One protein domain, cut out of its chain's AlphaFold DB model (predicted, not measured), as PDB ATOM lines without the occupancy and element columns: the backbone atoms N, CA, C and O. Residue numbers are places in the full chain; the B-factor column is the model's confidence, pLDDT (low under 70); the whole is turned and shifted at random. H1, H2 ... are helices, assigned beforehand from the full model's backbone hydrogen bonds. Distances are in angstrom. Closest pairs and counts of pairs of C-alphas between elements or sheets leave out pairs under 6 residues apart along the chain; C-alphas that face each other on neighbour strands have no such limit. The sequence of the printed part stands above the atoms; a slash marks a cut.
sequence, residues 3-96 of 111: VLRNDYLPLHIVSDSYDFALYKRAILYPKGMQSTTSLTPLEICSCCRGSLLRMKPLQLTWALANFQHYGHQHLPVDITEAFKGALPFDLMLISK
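This is residues 3 to 96 of the 111 residues of an uncharacterized protein of Paxillus rubicundulus Ve08.2h10 (UniProt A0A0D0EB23). There is little regular structure: a body of looping chain with the short helices H1 and H2 is joined by the link of residues 69 to 76 to H3 and H4, which follow each other at the far end of the long axis. The printed part has 94 residues with four named helices, H1 to H4 in chain order, and no named strand; the class is all helix, with 29 residues in named elements. It is only just loose, close to compact, with a radius of gyration of the C-alphas of 15.1 A, and spans 42 by 27 by 26 A.

The longest helix, H3, residues 77 to 85, measures 12.3 A from C-alpha 77 at (-7.822, 57.465, 29.023). H4, residues 88 to 95, measures 10.5 A and ends at (-5.928, 38.956, 37.057). H2 is residues 64 to 68, 4.4 A; H1 is residues 46 to 52, 9.9 A.

H3 and H4 are only just apart, closest 8.1 A. H1 and H2 are apart, as are H2 and H3. In the four helices every O i to N i+4 pair is within hydrogen-bond range.

The C-alphas farthest apart, Met 55 and Asp 78, are 45.0 A apart. The printed part has no cut. The H1 to H2 link is long. Residue 70 alone is under pLDDT 70.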
ATOM      1  N   VAL A   3     -32.418  44.032  44.499       87.81
ATOM      2  CA  VAL A   3     -31.273  43.092  44.537       87.81
ATOM      3  C   VAL A   3     -30.154  43.416  43.540       87.81
ATOM      4  O   VAL A   3     -29.103  42.788  43.565       87.81
ATOM      5  N   LEU A   4     -30.386  44.374  42.640       89.31
ATOM      6  CA  LEU A   4     -29.403  44.878  41.682       89.31
ATOM      7  C   LEU A   4     -28.826  46.230  42.116       89.31
ATOM      8  O   LEU A   4     -28.202  46.914  41.316       89.31
ATOM      9  N   ARG A   5     -29.048  46.648  43.362       90.62
ATOM     10  CA  ARG A   5     -28.402  47.831  43.931       90.62
ATOM     11  C   ARG A   5     -27.104  47.432  44.612       90.62
ATOM     12  O   ARG A   5     -26.998  46.334  45.151       90.62
ATOM     13  N   ASN A   6     -26.160  48.360  44.642       89.38
ATOM     14  CA  ASN A   6     -25.034  48.308  45.557       89.38
ATOM     15  C   ASN A   6     -24.839  49.706  46.138       89.38
ATOM     16  O   ASN A   6     -24.246  50.570  45.500       89.38
ATOM     17  N   ASP A   7     -25.384  49.923  47.333       89.25
ATOM     18  CA  ASP A   7     -25.326  51.222  48.008       89.25
ATOM     19  C   ASP A   7     -23.927  51.508  48.608       89.25
ATOM     20  O   ASP A   7     -23.697  52.603  49.109       89.25
ATOM     21  N   TYR A   8     -22.982  50.556  48.536       88.88
ATOM     22  CA  TYR A   8     -21.585  50.753  48.946       88.88
ATOM     23  C   TYR A   8     -20.709  51.360  47.843       88.88
ATOM     24  O   TYR A   8     -19.579  51.761  48.122       88.88
ATOM     25  N   LEU A   9     -21.184  51.412  46.593       84.94
ATOM     26  CA  LEU A   9     -20.421  52.034  45.511       84.94
ATOM     27  C   LEU A   9     -20.453  53.562  45.653       84.94
ATOM     28  O   LEU A   9     -21.535  54.138  45.794       84.94
ATOM     29  N   PRO A  10     -19.297  54.242  45.561       86.44
ATOM     30  CA  PRO A  10     -19.263  55.693  45.480       86.44
ATOM     31  C   PRO A  10     -20.102  56.228  44.314       86.44
ATOM     32  O   PRO A  10     -20.095  55.672  43.218       86.44
ATOM     33  N   LEU A  11     -20.779  57.359  44.514       83.38
ATOM     34  CA  LEU A  11     -21.647  57.948  43.484       83.38
ATOM     35  C   LEU A  11     -20.903  58.277  42.182       83.38
ATOM     36  O   LEU A  11     -21.468  58.125  41.108       83.38
ATOM     37  N   HIS A  12     -19.628  58.665  42.269       84.19
ATOM     38  CA  HIS A  12     -18.817  59.053  41.112       84.19
ATOM     39  C   HIS A  12     -18.396  57.882  40.209       84.19
ATOM     40  O   HIS A  12     -17.861  58.124  39.134       84.19
ATOM     41  N   ILE A  13     -18.595  56.625  40.633       83.88
ATOM     42  CA  ILE A  13     -18.319  55.442  39.795       83.88
ATOM     43  C   ILE A  13     -19.589  54.804  39.226       83.88
ATOM     44  O   ILE A  13     -19.515  53.852  38.440       83.88
ATOM     45  N   VAL A  14     -20.761  55.289  39.641       84.56
ATOM     46  CA  VAL A  14     -22.047  54.831  39.118       84.56
ATOM     47  C   VAL A  14     -22.187  55.311  37.681       84.56
ATOM     48  O   VAL A  14     -21.798  56.424  37.361       84.56
ATOM     49  N   SER A  15     -22.730  54.459  36.813       82.19
ATOM     50  CA  SER A  15     -22.907  54.796  35.403       82.19
ATOM     51  C   SER A  15     -23.815  56.018  35.219       82.19
ATOM     52  O   SER A  15     -24.921  56.056  35.755       82.19
ATOM     53  N   ASP A  16     -23.351  56.966  34.413       87.19
ATOM     54  CA  ASP A  16     -24.077  58.142  33.922       87.19
ATOM     55  C   ASP A  16     -24.797  57.878  32.585       87.19
ATOM     56  O   ASP A  16     -25.530  58.717  32.070       87.19
ATOM     57  N   SER A  17     -24.608  56.684  32.020       87.94
ATOM     58  CA  SER A  17     -25.094  56.335  30.682       87.94
ATOM     59  C   SER A  17     -26.583  55.966  30.603       87.94
ATOM     60  O   SER A  17     -27.093  55.684  29.517       87.94
ATOM     61  N   TYR A  18     -27.289  55.966  31.734       90.88
ATOM     62  CA  TYR A  18     -28.743  55.837  31.812       90.88
ATOM     63  C   TYR A  18     -29.281  56.559  33.045       90.88
ATOM     64  O   TYR A  18     -28.532  56.884  33.967       90.88
ATOM     65  N   ASP A  19     -30.592  56.784  33.082       91.31
ATOM     66  CA  ASP A  19     -31.264  57.411  34.215       91.31
ATOM     67  C   ASP A  19     -31.260  56.472  35.435       91.31
ATOM     68  O   ASP A  19     -32.178  55.685  35.693       91.31
ATOM     69  N   PHE A  20     -30.173  56.534  36.199       89.50
ATOM     70  CA  PHE A  20     -29.954  55.690  37.364       89.50
ATOM     71  C   PHE A  20     -31.071  55.836  38.406       89.50
ATOM     72  O   PHE A  20     -31.452  54.854  39.053       89.50
ATOM     73  N   ALA A  21     -31.635  57.039  38.554       90.44
ATOM     74  CA  ALA A  21     -32.717  57.311  39.491       90.44
ATOM     75  C   ALA A  21     -34.031  56.657  39.037       90.44
ATOM     76  O   ALA A  21     -34.675  55.976  39.846       90.44
ATOM     77  N   LEU A  22     -34.380  56.773  37.750       92.00
ATOM     78  CA  LEU A  22     -35.554  56.135  37.144       92.00
ATOM     79  C   LEU A  22     -35.535  54.615  37.336       92.00
ATOM     80  O   LEU A  22     -36.536  54.014  37.735       92.00
ATOM     81  N   TYR A  23     -34.364  53.997  37.172       89.19
ATOM     82  CA  TYR A  23     -34.153  52.566  37.415       89.19
ATOM     83  C   TYR A  23     -33.958  52.216  38.892       89.19
ATOM     84  O   TYR A  23     -33.429  51.153  39.238       89.19
ATOM     85  N   LYS A  24     -34.429  53.081  39.796       89.81
ATOM     86  CA  LYS A  24     -34.414  52.858  41.240       89.81
ATOM     87  C   LYS A  24     -32.999  52.543  41.735       89.81
ATOM     88  O   LYS A  24     -32.870  51.679  42.597       89.81
ATOM     89  N   ARG A  25     -31.956  53.198  41.220       90.44
ATOM     90  CA  ARG A  25     -30.535  52.975  41.561       90.44
ATOM     91  C   ARG A  25     -30.026  51.547  41.317       90.44
ATOM     92  O   ARG A  25     -29.084  51.098  41.968       90.44
ATOM     93  N   ALA A  26     -30.685  50.787  40.446       90.06
ATOM     94  CA  ALA A  26     -30.194  49.477  40.041       90.06
ATOM     95  C   ALA A  26     -28.984  49.646  39.121       90.06
ATOM     96  O   ALA A  26     -29.021  50.477  38.219       90.06
ATOM     97  N   ILE A  27     -27.942  48.848  39.336       89.56
ATOM     98  CA  ILE A  27     -26.738  48.792  38.507       89.56
ATOM     99  C   ILE A  27     -27.023  47.843  37.352       89.56
ATOM    100  O   ILE A  27     -27.155  46.629  37.534       89.56
ATOM    101  N   LEU A  28     -27.166  48.425  36.169       87.81
ATOM    102  CA  LEU A  28     -27.568  47.755  34.943       87.81
ATOM    103  C   LEU A  28     -26.469  47.884  33.896       87.81
ATOM    104  O   LEU A  28     -25.588  48.735  33.988       87.81
ATOM    105  N   TYR A  29     -26.539  47.019  32.887       86.56
ATOM    106  CA  TYR A  29     -25.681  47.120  31.720       86.56
ATOM    107  C   TYR A  29     -26.418  47.885  30.608       86.56
ATOM    108  O   TYR A  29     -27.392  47.348  30.077       86.56
ATOM    109  N   PRO A  30     -25.962  49.090  30.218       87.00
ATOM    110  CA  PRO A  30     -26.685  49.964  29.289       87.00
ATOM    111  C   PRO A  30     -26.979  49.324  27.933       87.00
ATOM    112  O   PRO A  30     -28.038  49.548  27.361       87.00
ATOM    113  N   LYS A  31     -26.081  48.465  27.428       84.94
ATOM    114  CA  LYS A  31     -26.287  47.802  26.127       84.94
ATOM    115  C   LYS A  31     -27.412  46.761  26.138       84.94
ATOM    116  O   LYS A  31     -27.831  46.336  25.073       84.94
ATOM    117  N   GLY A  32     -27.865  46.331  27.318       84.19
ATOM    118  CA  GLY A  32     -29.041  45.472  27.473       84.19
ATOM    119  C   GLY A  32     -30.339  46.261  27.671       84.19
ATOM    120  O   GLY A  32     -31.366  45.667  27.988       84.19
ATOM    121  N   MET A  33     -30.313  47.589  27.560       88.88
ATOM    122  CA  MET A  33     -31.483  48.445  27.747       88.88
ATOM    123  C   MET A  33     -32.041  48.855  26.383       88.88
ATOM    124  O   MET A  33     -31.293  49.307  25.521       88.88
ATOM    125  N   GLN A  34     -33.357  48.727  26.188       88.62
ATOM    126  CA  GLN A  34     -34.015  49.244  24.978       88.62
ATOM    127  C   GLN A  34     -34.099  50.778  24.978       88.62
ATOM    128  O   GLN A  34     -34.093  51.402  23.921       88.62
ATOM    129  N   SER A  35     -34.154  51.379  26.165       89.06
ATOM    130  CA  SER A  35     -34.084  52.815  26.401       89.06
ATOM    131  C   SER A  35     -33.284  53.075  27.669       89.06
ATOM    132  O   SER A  35     -33.397  52.334  28.644       89.06
ATOM    133  N   THR A  36     -32.472  54.128  27.660       90.62
ATOM    134  CA  THR A  36     -31.684  54.565  28.820       90.62
ATOM    135  C   THR A  36     -32.379  55.667  29.620       90.62
ATOM    136  O   THR A  36     -31.970  55.957  30.740       90.62
ATOM    137  N   THR A  37     -33.442  56.265  29.079       92.19
ATOM    138  CA  THR A  37     -34.126  57.442  29.647       92.19
ATOM    139  C   THR A  37     -35.608  57.205  29.932       92.19
ATOM    140  O   THR A  37     -36.282  58.072  30.480       92.19
ATOM    141  N   SER A  38     -36.141  56.035  29.578       91.00
ATOM    142  CA  SER A  38     -37.532  55.664  29.837       91.00
ATOM    143  C   SER A  38     -37.629  54.213  30.289       91.00
ATOM    144  O   SER A  38     -36.813  53.381  29.910       91.00
ATOM    145  N   LEU A  39     -38.639  53.901  31.106       87.94
ATOM    146  CA  LEU A  39     -38.875  52.538  31.577       87.94
ATOM    147  C   LEU A  39     -39.356  51.660  30.420       87.94
ATOM    148  O   LEU A  39     -40.540  51.602  30.100       87.94
ATOM    149  N   THR A  40     -38.404  50.976  29.800       85.88
ATOM    150  CA  THR A  40     -38.636  49.938  28.796       85.88
ATOM    151  C   THR A  40     -38.149  48.582  29.306       85.88
ATOM    152  O   THR A  40     -37.284  48.544  30.190       85.88
ATOM    153  N   PRO A  41     -38.623  47.468  28.721       83.81
ATOM    154  CA  PRO A  41     -38.101  46.143  29.029       83.81
ATOM    155  C   PRO A  41     -36.569  46.070  28.941       83.81
ATOM    156  O   PRO A  41     -35.947  46.665  28.059       83.81
ATOM    157  N   LEU A  42     -35.977  45.319  29.868       85.25
ATOM    158  CA  LEU A  42     -34.545  45.036  29.901       85.25
ATOM    159  C   LEU A  42     -34.263  43.689  29.238       85.25
ATOM    160  O   LEU A  42     -34.911  42.685  29.546       85.25
ATOM    161  N   GLU A  43     -33.246  43.647  28.386       85.56
ATOM    162  CA  GLU A  43     -32.711  42.403  27.854       85.56
ATOM    163  C   GLU A  43     -31.814  41.744  28.902       85.56
ATOM    164  O   GLU A  43     -30.728  42.217  29.242       85.56
ATOM    165  N   ILE A  44     -32.291  40.627  29.442       82.69
ATOM    166  CA  ILE A  44     -31.601  39.857  30.475       82.69
ATOM    167  C   ILE A  44     -31.508  38.399  30.043       82.69
ATOM    168  O   ILE A  44     -32.438  37.845  29.463       82.69
ATOM    169  N   CYS A  45     -30.393  37.738  30.355       82.56
ATOM    170  CA  CYS A  45     -30.255  36.319  30.043       82.56
ATOM    171  C   CYS A  45     -31.265  35.468  30.839       82.56
ATOM    172  O   CYS A  45     -31.769  35.874  31.893       82.56
ATOM    173  N   SER A  46     -31.540  34.252  30.360       82.88
ATOM    174  CA  SER A  46     -32.497  33.329  30.988       82.88
ATOM    175  C   SER A  46     -32.163  33.016  32.453       82.88
ATOM    176  O   SER A  46     -33.068  32.939  33.284       82.88
ATOM    177  N   CYS A  47     -30.873  32.910  32.793       81.81
ATOM    178  CA  CYS A  47     -30.395  32.703  34.162       81.81
ATOM    179  C   CYS A  47     -30.726  33.899  35.075       81.81
ATOM    180  O   CYS A  47     -31.308  33.727  36.153       81.81
ATOM    181  N   CYS A  48     -30.429  35.121  34.615       81.88
ATOM    182  CA  CYS A  48     -30.755  36.352  35.331       81.88
ATOM    183  C   CYS A  48     -32.264  36.494  35.522       81.88
ATOM    184  O   CYS A  48     -32.727  36.732  36.639       81.88
ATOM    185  N   ARG A  49     -33.045  36.251  34.464       84.94
ATOM    186  CA  ARG A  49     -34.510  36.262  34.514       84.94
ATOM    187  C   ARG A  49     -35.048  35.295  35.564       84.94
ATOM    188  O   ARG A  49     -35.853  35.691  36.403       84.94
ATOM    189  N   GLY A  50     -34.573  34.051  35.552       85.38
ATOM    190  CA  GLY A  50     -34.994  33.014  36.493       85.38
ATOM    191  C   GLY A  50     -34.618  33.292  37.951       85.38
ATOM    192  O   GLY A  50     -35.210  32.692  38.842       85.38
ATOM    193  N   SER A  51     -33.664  34.186  38.217       86.00
ATOM    194  CA  SER A  51     -33.293  34.600  39.581       86.00
ATOM    195  C   SER A  51     -34.040  35.855  40.033       86.00
ATOM    196  O   SER A  51     -34.414  35.964  41.201       86.00
ATOM    197  N   LEU A  52     -34.298  36.784  39.106       86.19
ATOM    198  CA  LEU A  52     -34.979  38.051  39.380       86.19
ATOM    199  C   LEU A  52     -36.499  37.911  39.503       86.19
ATOM    200  O   LEU A  52     -37.098  38.651  40.279       86.19
ATOM    201  N   LEU A  53     -37.113  36.981  38.762       86.31
ATOM    202  CA  LEU A  53     -38.571  36.782  38.736       86.31
ATOM    203  C   LEU A  53     -39.082  35.747  39.754       86.31
ATOM    204  O   LEU A  53     -40.245  35.356  39.709       86.31
ATOM    205  N   ARG A  54     -38.233  35.276  40.674       85.44
ATOM    206  CA  ARG A  54     -38.672  34.418  41.788       85.44
ATOM    207  C   ARG A  54     -39.512  35.218  42.780       85.44
ATOM    208  O   ARG A  54     -39.283  36.412  42.954       85.44
ATOM    209  N   MET A  55     -40.385  34.523  43.518       81.81
ATOM    210  CA  MET A  55     -41.145  35.097  44.646       81.81
ATOM    211  C   MET A  55     -40.249  35.894  45.604       81.81
ATOM    212  O   MET A  55     -40.617  36.974  46.055       81.81
ATOM    213  N   LYS A  56     -39.041  35.382  45.868       87.06
ATOM    214  CA  LYS A  56     -37.957  36.117  46.517       87.06
ATOM    215  C   LYS A  56     -36.832  36.329  45.496       87.06
ATOM    216  O   LYS A  56     -36.128  35.361  45.197       87.06
ATOM    217  N   PRO A  57     -36.662  37.547  44.950       84.19
ATOM    218  CA  PRO A  57     -35.575  37.844  44.027       84.19
ATOM    219  C   PRO A  57     -34.219  37.571  44.678       84.19
ATOM    220  O   PRO A  57     -34.012  37.894  45.850       84.19
ATOM    221  N   LEU A  58     -33.295  36.997  43.914       86.81
ATOM    222  CA  LEU A  58     -31.932  36.719  44.366       86.81
ATOM    223  C   LEU A  58     -30.940  37.599  43.612       86.81
ATOM    224  O   LEU A  58     -31.071  37.808  42.404       86.81
ATOM    225  N   GLN A  59     -29.937  38.100  44.331       83.50
ATOM    226  CA  GLN A  59     -28.774  38.708  43.702       83.50
ATOM    227  C   GLN A  59     -27.960  37.601  43.029       83.50
ATOM    228  O   GLN A  59     -27.670  36.573  43.638       83.50
ATOM    229  N   LEU A  60     -27.630  37.792  41.753       82.31
ATOM    230  CA  LEU A  60     -26.827  36.822  41.019       82.31
ATOM    231  C   LEU A  60     -25.358  36.977  41.401       82.31
ATOM    232  O   LEU A  60     -24.865  38.100  41.487       82.31
ATOM    233  N   THR A  61     -24.641  35.857  41.519       81.25
ATOM    234  CA  THR A  61     -23.188  35.836  41.757       81.25
ATOM    235  C   THR A  61     -22.432  36.719  40.762       81.25
ATOM    236  O   THR A  61     -21.501  37.422  41.138       81.25
ATOM    237  N   TRP A  62     -22.893  36.732  39.509       77.50
ATOM    238  CA  TRP A  62     -22.296  37.458  38.388       77.50
ATOM    239  C   TRP A  62     -22.997  38.787  38.074       77.50
ATOM    240  O   TRP A  62     -22.776  39.367  37.013       77.50
ATOM    241  N   ALA A  63     -23.895  39.262  38.944       81.06
ATOM    242  CA  ALA A  63     -24.494  40.580  38.757       81.06
ATOM    243  C   ALA A  63     -23.431  41.666  38.948       81.06
ATOM    244  O   ALA A  63     -22.655  41.608  39.897       81.06
ATOM    245  N   LEU A  64     -23.480  42.720  38.127       79.50
ATOM    246  CA  LEU A  64     -22.659  43.925  38.312       79.50
ATOM    247  C   LEU A  64     -22.802  44.497  39.731       79.50
ATOM    248  O   LEU A  64     -21.827  44.896  40.359       79.50
ATOM    249  N   ALA A  65     -24.020  44.444  40.277       80.00
ATOM    250  CA  ALA A  65     -24.314  44.856  41.644       80.00
ATOM    251  C   ALA A  65     -23.553  44.062  42.724       80.00
ATOM    252  O   ALA A  65     -23.352  44.575  43.819       80.00
ATOM    253  N   ASN A  66     -23.101  42.840  42.437       82.31
ATOM    254  CA  ASN A  66     -22.333  42.012  43.370       82.31
ATOM    255  C   ASN A  66     -20.829  42.345  43.320       82.31
ATOM    256  O   ASN A  66     -19.993  41.468  43.114       82.31
ATOM    257  N   PHE A  67     -20.496  43.635  43.431       80.06
ATOM    258  CA  PHE A  67     -19.125  44.169  43.341       80.06
ATOM    259  C   PHE A  67     -18.373  43.815  42.046       80.06
ATOM    260  O   PHE A  67     -17.154  43.913  41.987       80.06
ATOM    261  N   GLN A  68     -19.101  43.454  40.986       78.06
ATOM    262  CA  GLN A  68     -18.546  43.224  39.647       78.06
ATOM    263  C   GLN A  68     -18.682  44.464  38.745       78.06
ATOM    264  O   GLN A  68     -18.484  44.386  37.535       78.06
ATOM    265  N   HIS A  69     -19.068  45.613  39.309       79.06
ATOM    266  CA  HIS A  69     -19.113  46.892  38.609       79.06
ATOM    267  C   HIS A  69     -17.778  47.613  38.761       79.06
ATOM    268  O   HIS A  69     -17.441  48.081  39.844       79.06
ATOM    269  N   TYR A  70     -17.041  47.732  37.661       68.56
ATOM    270  CA  TYR A  70     -15.694  48.312  37.655       68.56
ATOM    271  C   TYR A  70     -15.666  49.785  37.238       68.56
ATOM    272  O   TYR A  70     -14.588  50.343  37.064       68.56
ATOM    273  N   GLY A  71     -16.828  50.417  37.021       76.75
ATOM    274  CA  GLY A  71     -16.881  51.812  36.578       76.75
ATOM    275  C   GLY A  71     -16.081  52.061  35.295       76.75
ATOM    276  O   GLY A  71     -15.531  53.139  35.143       76.75
ATOM    277  N   HIS A  72     -16.005  51.079  34.385       77.50
ATOM    278  CA  HIS A  72     -15.126  51.104  33.204       77.50
ATOM    279  C   HIS A  72     -15.255  52.387  32.364       77.50
ATOM    280  O   HIS A  72     -14.308  52.806  31.712       77.50
ATOM    281  N   GLN A  73     -16.428  53.019  32.363       77.50
ATOM    282  CA  GLN A  73     -16.683  54.281  31.659       77.50
ATOM    283  C   GLN A  73     -15.920  55.480  32.250       77.50
ATOM    284  O   GLN A  73     -15.656  56.435  31.534       77.50
ATOM    285  N   HIS A  74     -15.546  55.413  33.527       83.00
ATOM    286  CA  HIS A  74     -14.841  56.462  34.265       83.00
ATOM    287  C   HIS A  74     -13.334  56.198  34.380       83.00
ATOM    288  O   HIS A  74     -12.643  56.906  35.113       83.00
ATOM    289  N   LEU A  75     -12.815  55.161  33.711       85.00
ATOM    290  CA  LEU A  75     -11.383  54.893  33.712       85.00
ATOM    291  C   LEU A  75     -10.635  56.029  32.993       85.00
ATOM    292  O   LEU A  75     -11.094  56.495  31.947       85.00
ATOM    293  N   PRO A  76      -9.465  56.448  33.507       89.81
ATOM    294  CA  PRO A  76      -8.576  57.353  32.791       89.81
ATOM    295  C   PRO A  76      -8.262  56.851  31.372       89.81
ATOM    296  O   PRO A  76      -8.280  55.645  31.100       89.81
ATOM    297  N   VAL A  77      -8.007  57.782  30.450       90.25
ATOM    298  CA  VAL A  77      -7.822  57.465  29.023       90.25
ATOM    299  C   VAL A  77      -6.631  56.535  28.790       90.25
ATOM    300  O   VAL A  77      -6.746  55.569  28.045       90.25
ATOM    301  N   ASP A  78      -5.526  56.768  29.485       91.69
ATOM    302  CA  ASP A  78      -4.315  55.948  29.462       91.69
ATOM    303  C   ASP A  78      -4.592  54.510  29.918       91.69
ATOM    304  O   ASP A  78      -4.176  53.556  29.260       91.69
ATOM    305  N   ILE A  79      -5.376  54.347  30.987       88.31
ATOM    306  CA  ILE A  79      -5.784  53.030  31.485       88.31
ATOM    307  C   ILE A  79      -6.715  52.339  30.485       88.31
ATOM    308  O   ILE A  79      -6.542  51.159  30.185       88.31
ATOM    309  N   THR A  80      -7.677  53.071  29.926       87.81
ATOM    310  CA  THR A  80      -8.612  52.542  28.924       87.81
ATOM    311  C   THR A  80      -7.886  52.047  27.673       87.81
ATOM    312  O   THR A  80      -8.191  50.961  27.174       87.81
ATOM    313  N   GLU A  81      -6.918  52.811  27.167       90.31
ATOM    314  CA  GLU A  81      -6.120  52.415  26.003       90.31
ATOM    315  C   GLU A  81      -5.203  51.225  26.313       90.31
ATOM    316  O   GLU A  81      -5.101  50.310  25.493       90.31
ATOM    317  N   ALA A  82      -4.628  51.156  27.518       89.38
ATOM    318  CA  ALA A  82      -3.872  49.985  27.958       89.38
ATOM    319  C   ALA A  82      -4.740  48.713  27.972       89.38
ATOM    320  O   ALA A  82      -4.313  47.676  27.467       89.38
ATOM    321  N   PHE A  83      -5.983  48.790  28.465       85.25
ATOM    322  CA  PHE A  83      -6.921  47.658  28.426       85.25
ATOM    323  C   PHE A  83      -7.294  47.234  27.003       85.25
ATOM    324  O   PHE A  83      -7.442  46.040  26.751       85.25
ATOM    325  N   LYS A  84      -7.451  48.180  26.068       86.25
ATOM    326  CA  LYS A  84      -7.758  47.872  24.659       86.25
ATOM    327  C   LYS A  84      -6.586  47.220  23.928       86.25
ATOM    328  O   LYS A  84      -6.818  46.395  23.047       86.25
ATOM    329  N   GLY A  85      -5.358  47.618  24.261       89.19
ATOM    330  CA  GLY A  85      -4.134  47.070  23.676       89.19
ATOM    331  C   GLY A  85      -3.670  45.753  24.306       89.19
ATOM    332  O   GLY A  85      -2.898  45.029  23.682       89.19
ATOM    333  N   ALA A  86      -4.131  45.438  25.520       89.38
ATOM    334  CA  ALA A  86      -3.763  44.221  26.231       89.38
ATOM    335  C   ALA A  86      -4.295  42.967  25.525       89.38
ATOM    336  O   ALA A  86      -5.467  42.883  25.141       89.38
ATOM    337  N   LEU A  87      -3.444  41.951  25.404       87.62
ATOM    338  CA  LEU A  87      -3.870  40.657  24.899       87.62
ATOM    339  C   LEU A  87      -4.633  39.899  25.997       87.62
ATOM    340  O   LEU A  87      -4.407  40.114  27.190       87.62
ATOM    341  N   PRO A  88      -5.514  38.948  25.636       81.25
ATOM    342  CA  PRO A  88      -6.211  38.134  26.629       81.25
ATOM    343  C   PRO A  88      -5.263  37.441  27.619       81.25
ATOM    344  O   PRO A  88      -5.621  37.267  28.782       81.25
ATOM    345  N   PHE A  89      -4.044  37.089  27.186       82.62
ATOM    346  CA  PHE A  89      -3.032  36.505  28.067       82.62
ATOM    347  C   PHE A  89      -2.498  37.514  29.097       82.62
ATOM    348  O   PHE A  89      -2.304  37.125  30.246       82.62
ATOM    349  N   ASP A  90      -2.309  38.788  28.724       84.12
ATOM    350  CA  ASP A  90      -1.865  39.847  29.642       84.12
ATOM    351  C   ASP A  90      -2.900  40.040  30.750       84.12
ATOM    352  O   ASP A  90      -2.578  40.051  31.940       84.12
ATOM    353  N   LEU A  91      -4.175  40.112  30.355       81.38
ATOM    354  CA  LEU A  91      -5.290  40.266  31.284       81.38
ATOM    355  C   LEU A  91      -5.412  39.061  32.221       81.38
ATOM    356  O   LEU A  91      -5.597  39.262  33.418       81.38
ATOM    357  N   MET A  92      -5.266  37.835  31.706       82.06
ATOM    358  CA  MET A  92      -5.266  36.608  32.516       82.06
ATOM    359  C   MET A  92      -4.076  36.532  33.482       82.06
ATOM    360  O   MET A  92      -4.232  36.082  34.619       82.06
ATOM    361  N   LEU A  93      -2.890  36.973  33.051       84.88
ATOM    362  CA  LEU A  93      -1.682  36.982  33.875       84.88
ATOM    363  C   LEU A  93      -1.826  37.951  35.055       84.88
ATOM    364  O   LEU A  93      -1.529  37.583  36.193       84.88
ATOM    365  N   ILE A  94      -2.316  39.167  34.795       80.38
ATOM    366  CA  ILE A  94      -2.509  40.206  35.816       80.38
ATOM    367  C   ILE A  94      -3.639  39.825  36.777       80.38
ATOM    368  O   ILE A  94      -3.488  39.945  37.994       80.38
ATOM    369  N   SER A  95      -4.765  39.339  36.249       75.88
ATOM    370  CA  SER A  95      -5.928  38.956  37.057       75.88
ATOM    371  C   SER A  95      -5.730  37.651  37.828       75.88
ATOM    372  O   SER A  95      -6.511  37.353  38.734       75.88
ATOM    373  N   LYS A  96      -4.714  36.858  37.455       76.69
ATOM    374  CA  LYS A  96      -4.499  35.482  37.922       76.69
ATOM    375  C   LYS A  96      -5.751  34.613  37.754       76.69
ATOM    376  O   LYS A  96      -6.019  33.741  38.582       76.69
TER     377      LYS A  96